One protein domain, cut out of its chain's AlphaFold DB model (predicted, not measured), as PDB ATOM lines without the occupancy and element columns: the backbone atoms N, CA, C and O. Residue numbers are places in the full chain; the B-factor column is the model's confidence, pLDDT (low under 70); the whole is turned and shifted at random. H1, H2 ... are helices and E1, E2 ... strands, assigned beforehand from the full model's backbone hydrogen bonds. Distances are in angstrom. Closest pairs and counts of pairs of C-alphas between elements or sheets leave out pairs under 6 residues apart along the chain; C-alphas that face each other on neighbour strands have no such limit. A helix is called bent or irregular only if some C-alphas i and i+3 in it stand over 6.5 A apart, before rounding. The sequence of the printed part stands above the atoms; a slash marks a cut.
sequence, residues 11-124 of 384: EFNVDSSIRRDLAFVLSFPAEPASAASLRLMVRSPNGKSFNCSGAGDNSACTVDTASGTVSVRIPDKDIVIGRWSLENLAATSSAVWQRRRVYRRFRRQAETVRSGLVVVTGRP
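What this domain is: This is residues 11 to 124 of the 384 residues of an uncharacterized protein of Macrostomum lignano (UniProt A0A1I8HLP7). Two four-stranded antiparallel sheets lie face to face as a sandwich, and the short helices H1, H2 and H4 gather at one end of it, with H3 farthest out beyond them. One sheet runs E1, E7, E3, E4 and the other E5, E6, E2, E8, their strands at 26 degrees to each other, and the chain changes from sheet to sheet five times. The printed part has 114 residues, with four named helices and eight named strands in the order E1 E2 H1 E3 E4 E5 E6 E7 H2 H3 H4 E8; the class is mixed, helices and strands. The whole is compact, with a radius of gyration of the C-alphas of 14.4 A, and spans 43 by 31 by 24 A.

Where its parts are: E1, residues 11 to 14, begins at C-alpha 11 at (26.802, -10.186, 36.236). E2, residues 20 to 27, is the longest strand by residues and measures 21.2 A from first to last C-alpha. H1 holds residues 32 to 37, 10.0 A. E3 is residues 40 to 43, E4 residues 49 to 52, E5 residues 61 to 64 and E6 residues 69 to 73, the last 12.7 A long. E7, residues 82 to 88, measures 20.2 A, and H2, residues 89 to 92, follows with no residue between. H3, residues 96 to 99, is irregular: C-alphas 96 and 99 are 7.4 A apart. H4, residues 102 to 110, is the longest helix by residues, 12.9 A, with C-alpha 102 at (45.822, -26.670, 22.836). E8, residues 117 to 123, runs 19.9 A and ends at C-alpha 123 at (16.506, -21.434, 47.529).

How they stand to each other: E1, an edge strand, is antiparallel to E7 at 144 degrees, with N 12 and O 84 2.8 A apart, within hydrogen-bond range. The pairing of E7 is staggered: its residues 82 to 85 pair with E1 and its residues 85 to 88 with E3, where N 43 and O 85 are 2.8 A apart. E3 and E4 form a hairpin, with N 42 and O 50 at 2.9 A. In the second sheet E5 and E6 form a hairpin, with N 62 and O 71 at 2.9 A; E6 and E2 are antiparallel neighbours, with N 26 and O 70 within hydrogen-bond range at 2.8 A, and E2 and the edge strand E8 are antiparallel neighbours, with N 25 and O 119 within hydrogen-bond range at 2.8 A. The facing parts of this sandwich, two sheets face to face, are 10.3 A apart centre to centre, their best planes 3 degrees apart. H1 is on the second sheet at a height over the sheet of 7.7 A; it lies only just over E6, with 3 of its 6 C-alphas falling on it, and runs along the strands, at 11 degrees to E6 on the local plane. Its closest C-alphas to E6 are those of Ala 35 and Thr 69, 6.1 A. H1 and H4 touch, closest at the C-alphas of Ser 37 and Phe 106, 6.0 A, and run opposite ways at a tilt of 36 degrees, only just steep. H2 only grazes the first sheet, with its residues 89 to 91, and touches H4 at the C-alphas of Ala 90 and Arg 107, 5.9 A. H3 is close to H4 but not clearly touching, with the C-alphas of Trp 97 and Tyr 103 7.5 A apart. In H1, 0 of 2 O i to N i+4 pairs are within hydrogen-bond range but 3 of 3 O i to N i+3 pairs are, H4 has 4 of 5 O i to N i+4 pairs in range, and H2 and H3 are too short for such a pair.

The domain as a whole: The two C-alphas farthest apart are those of Arg 101 and Pro 124, 45.0 A. The printed part has no cut and no long link. The mean pLDDT of the printed part is 71.7; 43 residues are under 70, among them residues 53 to 60 and 90 to 117.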
ATOM      1  N   GLU A  11      26.943 -10.606  34.839       85.50
ATOM      2  CA  GLU A  11      26.802 -10.186  36.236       85.50
ATOM      3  C   GLU A  11      25.390 -10.486  36.746       85.50
ATOM      4  O   GLU A  11      24.407 -10.264  36.034       85.50
ATOM      5  N   PHE A  12      25.297 -10.983  37.978       84.50
ATOM      6  CA  PHE A  12      24.049 -11.371  38.634       84.50
ATOM      7  C   PHE A  12      24.037 -10.831  40.061       84.50
ATOM      8  O   PHE A  12      24.997 -11.029  40.804       84.50
ATOM      9  N   ASN A  13      22.951 -10.177  40.466       83.94
ATOM     10  CA  ASN A  13      22.785  -9.730  41.847       83.94
ATOM     11  C   ASN A  13      21.996 -10.778  42.636       83.94
ATOM     12  O   ASN A  13      20.805 -10.978  42.384       83.94
ATOM     13  N   VAL A  14      22.674 -11.426  43.585       82.75
ATOM     14  CA  VAL A  14      22.092 -12.368  44.549       82.75
ATOM     15  C   VAL A  14      21.719 -11.587  45.806       82.75
ATOM     16  O   VAL A  14      22.563 -10.900  46.384       82.75
ATOM     17  N   ASP A  15      20.451 -11.657  46.204       78.25
ATOM     18  CA  ASP A  15      19.923 -10.975  47.387       78.25
ATOM     19  C   ASP A  15      19.949 -11.880  48.632       78.25
ATOM     20  O   ASP A  15      20.414 -13.023  48.601       78.25
ATOM     21  N   SER A  16      19.442 -11.365  49.752       75.19
ATOM     22  CA  SER A  16      19.369 -12.120  50.998       75.19
ATOM     23  C   SER A  16      18.375 -13.286  50.995       75.19
ATOM     24  O   SER A  16      18.429 -14.124  51.892       75.19
ATOM     25  N   SER A  17      17.509 -13.397  49.985       73.06
ATOM     26  CA  SER A  17      16.516 -14.474  49.906       73.06
ATOM     27  C   SER A  17      17.094 -15.808  49.436       73.06
ATOM     28  O   SER A  17      16.438 -16.837  49.573       73.06
ATOM     29  N   ILE A  18      18.318 -15.814  48.900       80.44
ATOM     30  CA  ILE A  18      19.018 -17.030  48.486       80.44
ATOM     31  C   ILE A  18      20.041 -17.402  49.561       80.44
ATOM     32  O   ILE A  18      20.928 -16.620  49.907       80.44
ATOM     33  N   ARG A  19      19.902 -18.613  50.105       78.19
ATOM     34  CA  ARG A  19      20.746 -19.142  51.189       78.19
ATOM     35  C   ARG A  19      21.216 -20.571  50.952       78.19
ATOM     36  O   ARG A  19      22.129 -21.007  51.641       78.19
ATOM     37  N   ARG A  20      20.597 -21.296  50.015       83.50
ATOM     38  CA  ARG A  20      20.951 -22.679  49.676       83.50
ATOM     39  C   ARG A  20      20.788 -22.965  48.195       83.50
ATOM     40  O   ARG A  20      20.065 -22.242  47.504       83.50
ATOM     41  N   ASP A  21      21.416 -24.042  47.735       84.69
ATOM     42  CA  ASP A  21      21.256 -24.591  46.381       84.69
ATOM     43  C   ASP A  21      21.522 -23.559  45.265       84.69
ATOM     44  O   ASP A  21      20.932 -23.643  44.185       84.69
ATOM     45  N   LEU A  22      22.390 -22.566  45.508       88.81
ATOM     46  CA  LEU A  22      22.740 -21.583  44.484       88.81
ATOM     47  C   LEU A  22      23.497 -22.289  43.356       88.81
ATOM     48  O   LEU A  22      24.596 -22.806  43.563       88.81
ATOM     49  N   ALA A  23      22.921 -22.302  42.159       89.12
ATOM     50  CA  ALA A  23      23.516 -22.936  40.995       89.12
ATOM     51  C   ALA A  23      23.473 -22.016  39.774       89.12
ATOM     52  O   ALA A  23      22.443 -21.427  39.452       89.12
ATOM     53  N   PHE A  24      24.598 -21.934  39.068       87.50
ATOM     54  CA  PHE A  24      24.712 -21.285  37.767       87.50
ATOM     55  C   PHE A  24      24.703 -22.372  36.702       87.50
ATOM     56  O   PHE A  24      25.669 -23.119  36.573       87.50
ATOM     57  N   VAL A  25      23.612 -22.480  35.955       84.00
ATOM     58  CA  VAL A  25      23.416 -23.496  34.922       84.00
ATOM     59  C   VAL A  25      23.451 -22.830  33.557       84.00
ATOM     60  O   VAL A  25      22.726 -21.872  33.302       84.00
ATOM     61  N   LEU A  26      24.289 -23.336  32.664       79.62
ATOM     62  CA  LEU A  26      24.307 -22.965  31.261       79.62
ATOM     63  C   LEU A  26      23.787 -24.135  30.438       79.62
ATOM     64  O   LEU A  26      24.181 -25.270  30.681       79.62
ATOM     65  N   SER A  27      22.935 -23.855  29.457       75.50
ATOM     66  CA  SER A  27      22.322 -24.865  28.596       75.50
ATOM     67  C   SER A  27      22.490 -24.495  27.126       75.50
ATOM     68  O   SER A  27      22.144 -23.386  26.712       75.50
ATOM     69  N   PHE A  28      22.965 -25.451  26.329       72.88
ATOM     70  CA  PHE A  28      23.203 -25.321  24.887       72.88
ATOM     71  C   PHE A  28      22.461 -26.423  24.121       72.88
ATOM     72  O   PHE A  28      23.092 -27.260  23.480       72.88
ATOM     73  N   PRO A  29      21.118 -26.449  24.173       65.88
ATOM     74  CA  PRO A  29      20.345 -27.568  23.633       65.88
ATOM     75  C   PRO A  29      20.504 -27.735  22.114       65.88
ATOM     76  O   PRO A  29      20.383 -28.842  21.604       65.88
ATOM     77  N   ALA A  30      20.810 -26.655  21.386       66.75
ATOM     78  CA  ALA A  30      21.050 -26.704  19.942       66.75
ATOM     79  C   ALA A  30      22.438 -27.263  19.564       66.75
ATOM     80  O   ALA A  30      22.619 -27.744  18.452       66.75
ATOM     81  N   GLU A  31      23.417 -27.195  20.473       71.56
ATOM     82  CA  GLU A  31      24.804 -27.612  20.235       71.56
ATOM     83  C   GLU A  31      25.400 -28.240  21.511       71.56
ATOM     84  O   GLU A  31      26.282 -27.659  22.148       71.56
ATOM     85  N   PRO A  32      24.944 -29.432  21.927       70.75
ATOM     86  CA  PRO A  32      25.313 -30.003  23.224       70.75
ATOM     87  C   PRO A  32      26.815 -30.306  23.358       70.75
ATOM     88  O   PRO A  32      27.393 -30.162  24.438       70.75
ATOM     89  N   ALA A  33      27.494 -30.600  22.243       68.75
ATOM     90  CA  ALA A  33      28.947 -30.783  22.195       68.75
ATOM     91  C   ALA A  33      29.737 -29.525  22.607       68.75
ATOM     92  O   ALA A  33      30.872 -29.628  23.081       68.75
ATOM     93  N   SER A  34      29.138 -28.336  22.475       69.88
ATOM     94  CA  SER A  34      29.757 -27.068  22.861       69.88
ATOM     95  C   SER A  34      29.976 -26.964  24.374       69.88
ATOM     96  O   SER A  34      30.942 -26.319  24.794       69.88
ATOM     97  N   ALA A  35      29.182 -27.662  25.198       70.12
ATOM     98  CA  ALA A  35      29.320 -27.677  26.658       70.12
ATOM     99  C   ALA A  35      30.715 -28.141  27.123       70.12
ATOM    100  O   ALA A  35      31.289 -27.561  28.044       70.12
ATOM    101  N   ALA A  36      31.318 -29.113  26.429       69.12
ATOM    102  CA  ALA A  36      32.654 -29.635  26.742       69.12
ATOM    103  C   ALA A  36      33.789 -28.619  26.509       69.12
ATOM    104  O   ALA A  36      34.876 -28.731  27.087       69.12
ATOM    105  N   SER A  37      33.554 -27.637  25.634       67.25
ATOM    106  CA  SER A  37      34.550 -26.630  25.257       67.25
ATOM    107  C   SER A  37      34.609 -25.444  26.224       67.25
ATOM    108  O   SER A  37      35.556 -24.654  26.177       67.25
ATOM    109  N   LEU A  38      33.625 -25.328  27.121       68.88
ATOM    110  CA  LEU A  38      33.505 -24.196  28.027       68.88
ATOM    111  C   LEU A  38      34.513 -24.273  29.175       68.88
ATOM    112  O   LEU A  38      34.894 -25.339  29.673       68.88
ATOM    113  N   ARG A  39      34.964 -23.090  29.591       73.94
ATOM    114  CA  ARG A  39      35.827 -22.897  30.757       73.94
ATOM    115  C   ARG A  39      35.187 -21.834  31.624       73.94
ATOM    116  O   ARG A  39      35.489 -20.655  31.481       73.94
ATOM    117  N   LEU A  40      34.234 -22.250  32.446       79.06
ATOM    118  CA  LEU A  40      33.431 -21.315  33.221       79.06
ATOM    119  C   LEU A  40      34.121 -20.964  34.525       79.06
ATOM    120  O   LEU A  40      34.665 -21.825  35.205       79.06
ATOM    121  N   MET A  41      34.049 -19.696  34.893       83.12
ATOM    122  CA  MET A  41      34.511 -19.214  36.177       83.12
ATOM    123  C   MET A  41      33.436 -18.324  36.774       83.12
ATOM    124  O   MET A  41      33.124 -17.261  36.239       83.12
ATOM    125  N   VAL A  42      32.887 -18.769  37.897       87.94
ATOM    126  CA  VAL A  42      32.003 -17.965  38.732       87.94
ATOM    127  C   VAL A  42      32.854 -17.292  39.803       87.94
ATOM    128  O   VAL A  42      33.621 -17.957  40.493       87.94
ATOM    129  N   ARG A  43      32.732 -15.976  39.961       88.81
ATOM    130  CA  ARG A  43      33.346 -15.222  41.059       88.81
ATOM    131  C   ARG A  43      32.256 -14.665  41.957       88.81
ATOM    132  O   ARG A  43      31.286 -14.075  41.481       88.81
ATOM    133  N   SER A  44      32.448 -14.865  43.246       90.25
ATOM    134  CA  SER A  44      31.609 -14.309  44.298       90.25
ATOM    135  C   SER A  44      31.998 -12.855  44.620       90.25
ATOM    136  O   SER A  44      33.138 -12.452  44.355       90.25
ATOM    137  N   PRO A  45      31.093 -12.083  45.246       90.62
ATOM    138  CA  PRO A  45      31.346 -10.720  45.718       90.62
ATOM    139  C   PRO A  45      32.598 -10.553  46.592       90.62
ATOM    140  O   PRO A  45      33.239  -9.509  46.543       90.62
ATOM    141  N   ASN A  46      32.964 -11.572  47.376       90.62
ATOM    142  CA  ASN A  46      34.130 -11.536  48.267       90.62
ATOM    143  C   ASN A  46      35.442 -11.990  47.589       90.62
ATOM    144  O   ASN A  46      36.466 -12.125  48.252       90.62
ATOM    145  N   GLY A  47      35.420 -12.247  46.276       84.94
ATOM    146  CA  GLY A  47      36.590 -12.643  45.489       84.94
ATOM    147  C   GLY A  47      36.820 -14.153  45.372       84.94
ATOM    148  O   GLY A  47      37.646 -14.576  44.554       84.94
ATOM    149  N   LYS A  48      36.072 -14.998  46.101       88.19
ATOM    150  CA  LYS A  48      36.160 -16.459  45.951       88.19
ATOM    151  C   LYS A  48      35.720 -16.879  44.550       88.19
ATOM    152  O   LYS A  48      34.703 -16.400  44.049       88.19
ATOM    153  N   SER A  49      36.493 -17.761  43.918       86.62
ATOM    154  CA  SER A  49      36.285 -18.184  42.530       86.62
ATOM    155  C   SER A  49      36.000 -19.686  42.446       86.62
ATOM    156  O   SER A  49      36.676 -20.484  43.091       86.62
ATOM    157  N   PHE A  50      35.025 -20.057  41.622       86.69
ATOM    158  CA  PHE A  50      34.579 -21.423  41.364       86.69
ATOM    159  C   PHE A  50      34.782 -21.702  39.880       86.69
ATOM    160  O   PHE A  50      34.146 -21.080  39.028       86.69
ATOM    161  N   ASN A  51      35.732 -22.576  39.573       78.88
ATOM    162  CA  ASN A  51      36.180 -22.817  38.211       78.88
ATOM    163  C   ASN A  51      35.720 -24.196  37.733       78.88
ATOM    164  O   ASN A  51      36.022 -25.207  38.365       78.88
ATOM    165  N   CYS A  52      35.066 -24.223  36.578       75.19
ATOM    166  CA  CYS A  52      34.745 -25.427  35.834       75.19
ATOM    167  C   CYS A  52      35.680 -25.513  34.619       75.19
ATOM    168  O   CYS A  52      35.319 -25.168  33.488       75.19
ATOM    169  N   SER A  53      36.922 -25.939  34.866       60.00
ATOM    170  CA  SER A  53      37.938 -26.156  33.834       60.00
ATOM    171  C   SER A  53      38.402 -27.611  33.816       60.00
ATOM    172  O   SER A  53      39.408 -27.951  34.431       60.00
ATOM    173  N   GLY A  54      37.690 -28.471  33.094       53.91
ATOM    174  CA  GLY A  54      38.067 -29.876  32.922       53.91
ATOM    175  C   GLY A  54      36.869 -30.743  32.547       53.91
ATOM    176  O   GLY A  54      35.738 -30.385  32.852       53.91
ATOM    177  N   ALA A  55      37.118 -31.850  31.846       44.94
ATOM    178  CA  ALA A  55      36.148 -32.933  31.738       44.94
ATOM    179  C   ALA A  55      36.291 -33.781  33.010       44.94
ATOM    180  O   ALA A  55      37.326 -34.417  33.201       44.94
ATOM    181  N   GLY A  56      35.308 -33.696  33.899       51.84
ATOM    182  CA  GLY A  56      35.288 -34.389  35.184       51.84
ATOM    183  C   GLY A  56      34.438 -33.633  36.198       51.84
ATOM    184  O   GLY A  56      34.522 -32.405  36.276       51.84
ATOM    185  N   ASP A  57      33.621 -34.367  36.952       47.28
ATOM    186  CA  ASP A  57      32.905 -33.827  38.105       47.28
ATOM    187  C   ASP A  57      33.926 -33.397  39.166       47.28
ATOM    188  O   ASP A  57      34.641 -34.216  39.740       47.28
ATOM    189  N   ASN A  58      33.981 -32.098  39.446       61.06
ATOM    190  CA  ASN A  58      34.465 -31.609  40.735       61.06
ATOM    191  C   ASN A  58      33.232 -31.338  41.602       61.06
ATOM    192  O   ASN A  58      32.163 -31.048  41.077       61.06
ATOM    193  N   SER A  59      33.363 -31.352  42.929       61.88
ATOM    194  CA  SER A  59      32.225 -31.237  43.865       61.88
ATOM    195  C   SER A  59      31.318 -30.003  43.683       61.88
ATOM    196  O   SER A  59      30.210 -29.977  44.214       61.88
ATOM    197  N   ALA A  60      31.766 -28.991  42.935       67.56
ATOM    198  CA  ALA A  60      31.030 -27.769  42.621       67.56
ATOM    199  C   ALA A  60      30.631 -27.626  41.137       67.56
ATOM    200  O   ALA A  60      29.960 -26.655  40.803       67.56
ATOM    201  N   CYS A  61      31.044 -28.523  40.234       79.38
ATOM    202  CA  CYS A  61      30.828 -28.377  38.790       79.38
ATOM    203  C   CYS A  61      30.435 -29.703  38.137       79.38
ATOM    204  O   CYS A  61      31.218 -30.648  38.190       79.38
ATOM    205  N   THR A  62      29.312 -29.713  37.419       81.69
ATOM    206  CA  THR A  62      28.867 -30.862  36.616       81.69
ATOM    207  C   THR A  62      28.710 -30.450  35.161       81.69
ATOM    208  O   THR A  62      28.045 -29.456  34.857       81.69
ATOM    209  N   VAL A  63      29.340 -31.208  34.264       79.00
ATOM    210  CA  VAL A  63      29.273 -31.020  32.808       79.00
ATOM    211  C   VAL A  63      28.567 -32.231  32.212       79.00
ATOM    212  O   VAL A  63      29.125 -33.325  32.209       79.00
ATOM    213  N   ASP A  64      27.371 -32.027  31.675       79.06
ATOM    214  CA  ASP A  64      26.624 -33.049  30.953       79.06
ATOM    215  C   ASP A  64      26.612 -32.711  29.460       79.06
ATOM    216  O   ASP A  64      25.879 -31.850  28.968       79.06
ATOM    217  N   THR A  65      27.467 -33.410  28.717       75.44
ATOM    218  CA  THR A  65      27.598 -33.250  27.267       75.44
ATOM    219  C   THR A  65      26.453 -33.877  26.479       75.44
ATOM    220  O   THR A  65      26.330 -33.574  25.297       75.44
ATOM    221  N   ALA A  66      25.635 -34.743  27.087       77.81
ATOM    222  CA  ALA A  66      24.473 -35.336  26.429       77.81
ATOM    223  C   ALA A  66      23.297 -34.348  26.412       77.81
ATOM    224  O   ALA A  66      22.680 -34.149  25.368       77.81
ATOM    225  N   SER A  67      23.038 -33.670  27.535       74.44
ATOM    226  CA  SER A  67      22.031 -32.598  27.612       74.44
ATOM    227  C   SER A  67      22.552 -31.225  27.171       74.44
ATOM    228  O   SER A  67      21.772 -30.287  26.995       74.44
ATOM    229  N   GLY A  68      23.867 -31.083  26.981       76.38
ATOM    230  CA  GLY A  68      24.493 -29.807  26.643       76.38
ATOM    231  C   GLY A  68      24.464 -28.814  27.800       76.38
ATOM    232  O   GLY A  68      24.354 -27.608  27.562       76.38
ATOM    233  N   THR A  69      24.521 -29.301  29.042       79.19
ATOM    234  CA  THR A  69      24.425 -28.469  30.241       79.19
ATOM    235  C   THR A  69      25.737 -28.418  31.017       79.19
ATOM    236  O   THR A  69      26.481 -29.391  31.122       79.19
ATOM    237  N   VAL A  70      26.041 -27.246  31.567       82.69
ATOM    238  CA  VAL A  70      27.140 -27.046  32.515       82.69
ATOM    239  C   VAL A  70      26.575 -26.357  33.738       82.69
ATOM    240  O   VAL A  70      26.024 -25.267  33.624       82.69
ATOM    241  N   SER A  71      26.718 -26.966  34.907       84.31
ATOM    242  CA  SER A  71      26.242 -26.402  36.167       84.31
ATOM    243  C   SER A  71      27.396 -26.146  37.126       84.31
ATOM    244  O   SER A  71      28.299 -26.967  37.256       84.31
ATOM    245  N   VAL A  72      27.360 -24.991  37.789       88.31
ATOM    246  CA  VAL A  72      28.266 -24.607  38.875       88.31
ATOM    247  C   VAL A  72      27.429 -24.461  40.137       88.31
ATOM    248  O   VAL A  72      26.684 -23.489  40.263       88.31
ATOM    249  N   ARG A  73      27.509 -25.423  41.054       89.06
ATOM    250  CA  ARG A  73      26.809 -25.393  42.341       89.06
ATOM    251  C   ARG A  73      27.713 -24.765  43.400       89.06
ATOM    252  O   ARG A  73      28.815 -25.241  43.660       89.06
ATOM    253  N   ILE A  74      27.236 -23.685  44.007       89.75
ATOM    254  CA  ILE A  74      27.935 -22.963  45.068       89.75
ATOM    255  C   ILE A  74      27.613 -23.638  46.406       89.75
ATOM    256  O   ILE A  74      26.433 -23.803  46.716       89.75
ATOM    257  N   PRO A  75      28.620 -24.025  47.211       88.00
ATOM    258  CA  PRO A  75      28.383 -24.534  48.556       88.00
ATOM    259  C   PRO A  75      27.630 -23.509  49.408       88.00
ATOM    260  O   PRO A  75      28.013 -22.342  49.422       88.00
ATOM    261  N   ASP A  76      26.626 -23.948  50.171       85.94
ATOM    262  CA  ASP A  76      25.746 -23.056  50.947       85.94
ATOM    263  C   ASP A  76      26.513 -22.065  51.844       85.94
ATOM    264  O   ASP A  76      26.177 -20.885  51.909       85.94
ATOM    265  N   LYS A  77      27.616 -22.510  52.462       84.00
ATOM    266  CA  LYS A  77      28.498 -21.676  53.306       84.00
ATOM    267  C   LYS A  77      29.207 -20.532  52.570       84.00
ATOM    268  O   LYS A  77      29.703 -19.612  53.209       84.00
ATOM    269  N   ASP A  78      29.320 -20.628  51.249       87.25
ATOM    270  CA  ASP A  78      30.005 -19.653  50.400       87.25
ATOM    271  C   ASP A  78      29.024 -18.725  49.664       87.25
ATOM    272  O   ASP A  78      29.449 -17.859  48.893       87.25
ATOM    273  N   ILE A  79      27.716 -18.897  49.883       86.94
ATOM    274  CA  ILE A  79      26.688 -18.013  49.340       86.94
ATOM    275  C   ILE A  79      26.739 -16.692  50.109       86.94
ATOM    276  O   ILE A  79      26.461 -16.623  51.302       86.94
ATOM    277  N   VAL A  80      27.076 -15.624  49.394       87.62
ATOM    278  CA  VAL A  80      27.130 -14.259  49.913       87.62
ATOM    279  C   VAL A  80      26.258 -13.342  49.065       87.62
ATOM    280  O   VAL A  80      26.132 -13.516  47.848       87.62
ATOM    281  N   ILE A  81      25.658 -12.354  49.723       84.69
ATOM    282  CA  ILE A  81      24.835 -11.328  49.083       84.69
ATOM    283  C   ILE A  81      25.735 -10.434  48.230       84.69
ATOM    284  O   ILE A  81      26.835 -10.064  48.643       84.69
ATOM    285  N   GLY A  82      25.253 -10.057  47.050       85.44
ATOM    286  CA  GLY A  82      25.897  -9.062  46.206       85.44
ATOM    287  C   GLY A  82      26.040  -9.501  44.759       85.44
ATOM    288  O   GLY A  82      25.322 -10.370  44.262       85.44
ATOM    289  N   ARG A  83      26.975  -8.854  44.067       88.62
ATOM    290  CA  ARG A  83      27.217  -9.054  42.640       88.62
ATOM    291  C   ARG A  83      28.147 -10.238  42.379       88.62
ATOM    292  O   ARG A  83      29.345 -10.172  42.641       88.62
ATOM    293  N   TRP A  84      27.587 -11.293  41.810       90.81
ATOM    294  CA  TRP A  84      28.306 -12.449  41.289       90.81
ATOM    295  C   TRP A  84      28.626 -12.245  39.813       90.81
ATOM    296  O   TRP A  84      27.840 -11.643  39.082       90.81
ATOM    297  N   SER A  85      29.759 -12.771  39.354       88.06
ATOM    298  CA  SER A  85      30.125 -12.720  37.938       88.06
ATOM    299  C   SER A  85      30.405 -14.100  37.370       88.06
ATOM    300  O   SER A  85      31.112 -14.879  38.000       88.06
ATOM    301  N   LEU A  86      29.926 -14.370  36.162       85.56
ATOM    302  CA  LEU A  86      30.212 -15.579  35.396       85.56
ATOM    303  C   LEU A  86      31.000 -15.201  34.141       85.56
ATOM    304  O   LEU A  86      30.573 -14.357  33.351       85.56
ATOM    305  N   GLU A  87      32.138 -15.849  33.943       79.62
ATOM    306  CA  GLU A  87      33.007 -15.661  32.783       79.62
ATOM    307  C   GLU A  87      33.265 -16.983  32.072       79.62
ATOM    308  O   GLU A  87      33.402 -18.022  32.714       79.62
ATOM    309  N   ASN A  88      33.416 -16.928  30.749       76.75
ATOM    310  CA  ASN A  88      33.997 -18.020  29.981       76.75
ATOM    311  C   ASN A  88      35.475 -17.716  29.706       76.75
ATOM    312  O   ASN A  88      35.817 -17.042  28.736       76.75
ATOM    313  N   LEU A  89      36.368 -18.254  30.530       71.44
ATOM    314  CA  LEU A  89      37.817 -18.067  30.440       71.44
ATOM    315  C   LEU A  89      38.400 -18.423  29.064       71.44
ATOM    316  O   LEU A  89      39.392 -17.817  28.656       71.44
ATOM    317  N   ALA A  90      37.787 -19.356  28.325       63.09
ATOM    318  CA  ALA A  90      38.219 -19.701  26.968       63.09
ATOM    319  C   ALA A  90      38.015 -18.543  25.972       63.09
ATOM    320  O   ALA A  90      38.773 -18.413  25.007       63.09
ATOM    321  N   ALA A  91      37.019 -17.690  26.221       59.78
ATOM    322  CA  ALA A  91      36.690 -16.533  25.400       59.78
ATOM    323  C   ALA A  91      37.314 -15.225  25.926       59.78
ATOM    324  O   ALA A  91      37.606 -14.339  25.126       59.78
ATOM    325  N   THR A  92      37.538 -15.095  27.241       54.47
ATOM    326  CA  THR A  92      37.907 -13.813  27.882       54.47
ATOM    327  C   THR A  92      39.391 -13.676  28.267       54.47
ATOM    328  O   THR A  92      39.814 -12.579  28.625       54.47
ATOM    329  N   SER A  93      40.217 -14.734  28.217       54.25
ATOM    330  CA  SER A  93      41.605 -14.623  28.703       54.25
ATOM    331  C   SER A  93      42.523 -13.812  27.769       54.25
ATOM    332  O   SER A  93      42.714 -14.128  26.590       54.25
ATOM    333  N   SER A  94      43.116 -12.747  28.316       48.44
ATOM    334  CA  SER A  94      44.125 -11.916  27.665       48.44
ATOM    335  C   SER A  94      45.544 -12.444  27.945       48.44
ATOM    336  O   SER A  94      45.906 -12.788  29.069       48.44
ATOM    337  N   ALA A  95      46.346 -12.513  26.879       43.81
ATOM    338  CA  ALA A  95      47.812 -12.618  26.818       43.81
ATOM    339  C   ALA A  95      48.552 -13.818  27.466       43.81
ATOM    340  O   ALA A  95      49.412 -14.399  26.807       43.81
ATOM    341  N   VAL A  96      48.266 -14.250  28.697       44.94
ATOM    342  CA  VAL A  96      49.162 -15.185  29.428       44.94
ATOM    343  C   VAL A  96      48.990 -16.657  29.002       44.94
ATOM    344  O   VAL A  96      49.956 -17.418  28.953       44.94
ATOM    345  N   TRP A  97      47.789 -17.057  28.579       42.16
ATOM    346  CA  TRP A  97      47.470 -18.435  28.161       42.16
ATOM    347  C   TRP A  97      47.787 -18.745  26.681       42.16
ATOM    348  O   TRP A  97      47.609 -19.873  26.218       42.16
ATOM    349  N   GLN A  98      48.300 -17.765  25.926       44.03
ATOM    350  CA  GLN A  98      48.447 -17.819  24.462       44.03
ATOM    351  C   GLN A  98      49.560 -18.753  23.940       44.03
ATOM    352  O   GLN A  98      49.623 -19.007  22.737       44.03
ATOM    353  N   ARG A  99      50.433 -19.295  24.804       44.53
ATOM    354  CA  ARG A  99      51.632 -20.046  24.373       44.53
ATOM    355  C   ARG A  99      51.454 -21.566  24.200       44.53
ATOM    356  O   ARG A  99      52.391 -22.226  23.763       44.53
ATOM    357  N   ARG A 100      50.278 -22.155  24.468       50.47
ATOM    358  CA  ARG A 100      50.030 -23.607  24.273       50.47
ATOM    359  C   ARG A 100      49.124 -23.889  23.062       50.47
ATOM    360  O   ARG A 100      48.007 -23.384  22.997       50.47
ATOM    361  N   ARG A 101      49.561 -24.763  22.132       46.72
ATOM    362  CA  ARG A 101      48.817 -25.176  20.906       46.72
ATOM    363  C   ARG A 101      47.369 -25.619  21.176       46.72
ATOM    364  O   ARG A 101      46.489 -25.367  20.360       46.72
ATOM    365  N   VAL A 102      47.129 -26.211  22.344       48.09
ATOM    366  CA  VAL A 102      45.822 -26.670  22.836       48.09
ATOM    367  C   VAL A 102      44.774 -25.536  22.876       48.09
ATOM    368  O   VAL A 102      43.604 -25.771  22.594       48.09
ATOM    369  N   TYR A 103      45.186 -24.283  23.111       48.16
ATOM    370  CA  TYR A 103      44.280 -23.138  23.288       48.16
ATOM    371  C   TYR A 103      43.652 -22.621  21.977       48.16
ATOM    372  O   TYR A 103      42.524 -22.127  21.978       48.16
ATOM    373  N   ARG A 104      44.325 -22.781  20.824       48.88
ATOM    374  CA  ARG A 104      43.785 -22.347  19.516       48.88
ATOM    375  C   ARG A 104      42.542 -23.144  19.099       48.88
ATOM    376  O   ARG A 104      41.666 -22.588  18.442       48.88
ATOM    377  N   ARG A 105      42.458 -24.423  19.485       48.66
ATOM    378  CA  ARG A 105      41.309 -25.299  19.193       48.66
ATOM    379  C   ARG A 105      40.094 -24.919  20.044       48.66
ATOM    380  O   ARG A 105      39.014 -24.745  19.495       48.66
ATOM    381  N   PHE A 106      40.305 -24.685  21.341       48.97
ATOM    382  CA  PHE A 106      39.249 -24.269  22.266       48.97
ATOM    383  C   PHE A 106      38.705 -22.872  21.971       48.97
ATOM    384  O   PHE A 106      37.500 -22.682  22.035       48.97
ATOM    385  N   ARG A 107      39.550 -21.913  21.575       49.25
ATOM    386  CA  ARG A 107      39.079 -20.581  21.170       49.25
ATOM    387  C   ARG A 107      38.195 -20.634  19.919       49.25
ATOM    388  O   ARG A 107      37.131 -20.038  19.927       49.25
ATOM    389  N   ARG A 108      38.586 -21.396  18.887       48.91
ATOM    390  CA  ARG A 108      37.762 -21.575  17.675       48.91
ATOM    391  C   ARG A 108      36.417 -22.249  17.974       48.91
ATOM    392  O   ARG A 108      35.429 -21.884  17.358       48.91
ATOM    393  N   GLN A 109      36.378 -23.189  18.923       50.41
ATOM    394  CA  GLN A 109      35.145 -23.856  19.370       50.41
ATOM    395  C   GLN A 109      34.294 -22.993  20.319       50.41
ATOM    396  O   GLN A 109      33.076 -23.068  20.283       50.41
ATOM    397  N   ALA A 110      34.904 -22.135  21.141       48.91
ATOM    398  CA  ALA A 110      34.186 -21.180  21.987       48.91
ATOM    399  C   ALA A 110      33.631 -19.989  21.178       48.91
ATOM    400  O   ALA A 110      32.580 -19.457  21.518       48.91
ATOM    401  N   GLU A 111      34.305 -19.588  20.091       50.06
ATOM    402  CA  GLU A 111      33.837 -18.569  19.135       50.06
ATOM    403  C   GLU A 111      32.640 -19.048  18.284       50.06
ATOM    404  O   GLU A 111      31.895 -18.217  17.761       50.06
ATOM    405  N   THR A 112      32.411 -20.364  18.166       49.12
ATOM    406  CA  THR A 112      31.226 -20.927  17.489       49.12
ATOM    407  C   THR A 112      29.986 -20.994  18.381       49.12
ATOM    408  O   THR A 112      28.883 -21.008  17.846       49.12
ATOM    409  N   VAL A 113      30.128 -20.937  19.713       53.31
ATOM    410  CA  VAL A 113      28.992 -20.938  20.653       53.31
ATOM    411  C   VAL A 113      28.300 -19.572  20.645       53.31
ATOM    412  O   VAL A 113      28.597 -18.684  21.444       53.31
ATOM    413  N   ARG A 114      27.377 -19.375  19.698       49.94
ATOM    414  CA  ARG A 114      26.708 -18.080  19.457       49.94
ATOM    415  C   ARG A 114      25.468 -17.840  20.325       49.94
ATOM    416  O   ARG A 114      24.979 -16.711  20.386       49.94
ATOM    417  N   SER A 115      24.944 -18.874  20.984       53.56
ATOM    418  CA  SER A 115      23.722 -18.790  21.794       53.56
ATOM    419  C   SER A 115      23.617 -19.933  22.798       53.56
ATOM    420  O   SER A 115      23.881 -21.080  22.461       53.56
ATOM    421  N   GLY A 116      23.179 -19.613  24.011       61.88
ATOM    422  CA  GLY A 116      22.913 -20.553  25.095       61.88
ATOM    423  C   GLY A 116      22.129 -19.854  26.198       61.88
ATOM    424  O   GLY A 116      22.153 -18.624  26.291       61.88
ATOM    425  N   LEU A 117      21.426 -20.627  27.016       68.94
ATOM    426  CA  LEU A 117      20.636 -20.119  28.130       68.94
ATOM    427  C   LEU A 117      21.489 -20.131  29.397       68.94
ATOM    428  O   LEU A 117      22.128 -21.138  29.683       68.94
ATOM    429  N   VAL A 118      21.474 -19.043  30.170       77.06
ATOM    430  CA  VAL A 118      22.018 -19.033  31.537       77.06
ATOM    431  C   VAL A 118      20.860 -18.940  32.516       77.06
ATOM    432  O   VAL A 118      20.100 -17.973  32.488       77.06
ATOM    433  N   VAL A 119      20.738 -19.943  33.376       79.94
ATOM    434  CA  VAL A 119      19.763 -20.016  34.461       79.94
ATOM    435  C   VAL A 119      20.525 -19.969  35.775       79.94
ATOM    436  O   VAL A 119      21.421 -20.773  36.007       79.94
ATOM    437  N   VAL A 120      20.165 -19.028  36.642       82.00
ATOM    438  CA  VAL A 120      20.672 -18.986  38.015       82.00
ATOM    439  C   VAL A 120      19.515 -19.341  38.932       82.00
ATOM    440  O   VAL A 120      18.478 -18.678  38.898       82.00
ATOM    441  N   THR A 121      19.672 -20.406  39.707       83.25
ATOM    442  CA  THR A 121      18.664 -20.877  40.662       83.25
ATOM    443  C   THR A 121      19.213 -20.804  42.076       83.25
ATOM    444  O   THR A 121      20.422 -20.838  42.280       83.25
ATOM    445  N   GLY A 122      18.329 -20.671  43.059       81.31
ATOM    446  CA  GLY A 122      18.684 -20.647  44.472       81.31
ATOM    447  C   GLY A 122      17.434 -20.766  45.335       81.31
ATOM    448  O   GLY A 122      16.325 -20.495  44.865       81.31
ATOM    449  N   ARG A 123      17.602 -21.206  46.582       80.62
ATOM    450  CA  ARG A 123      16.506 -21.434  47.529       80.62
ATOM    451  C   ARG A 123      16.705 -20.657  48.835       80.62
ATOM    452  O   ARG A 123      17.850 -20.432  49.240       80.62
ATOM    453  N   PRO A 124      15.608 -20.277  49.514       74.38
ATOM    454  CA  PRO A 124      15.681 -19.702  50.851       74.38
ATOM    455  C   PRO A 124      16.161 -20.718  51.900       74.38
ATOM    456  O   PRO A 124      16.183 -21.942  51.681       74.38
TER     457      PRO A 124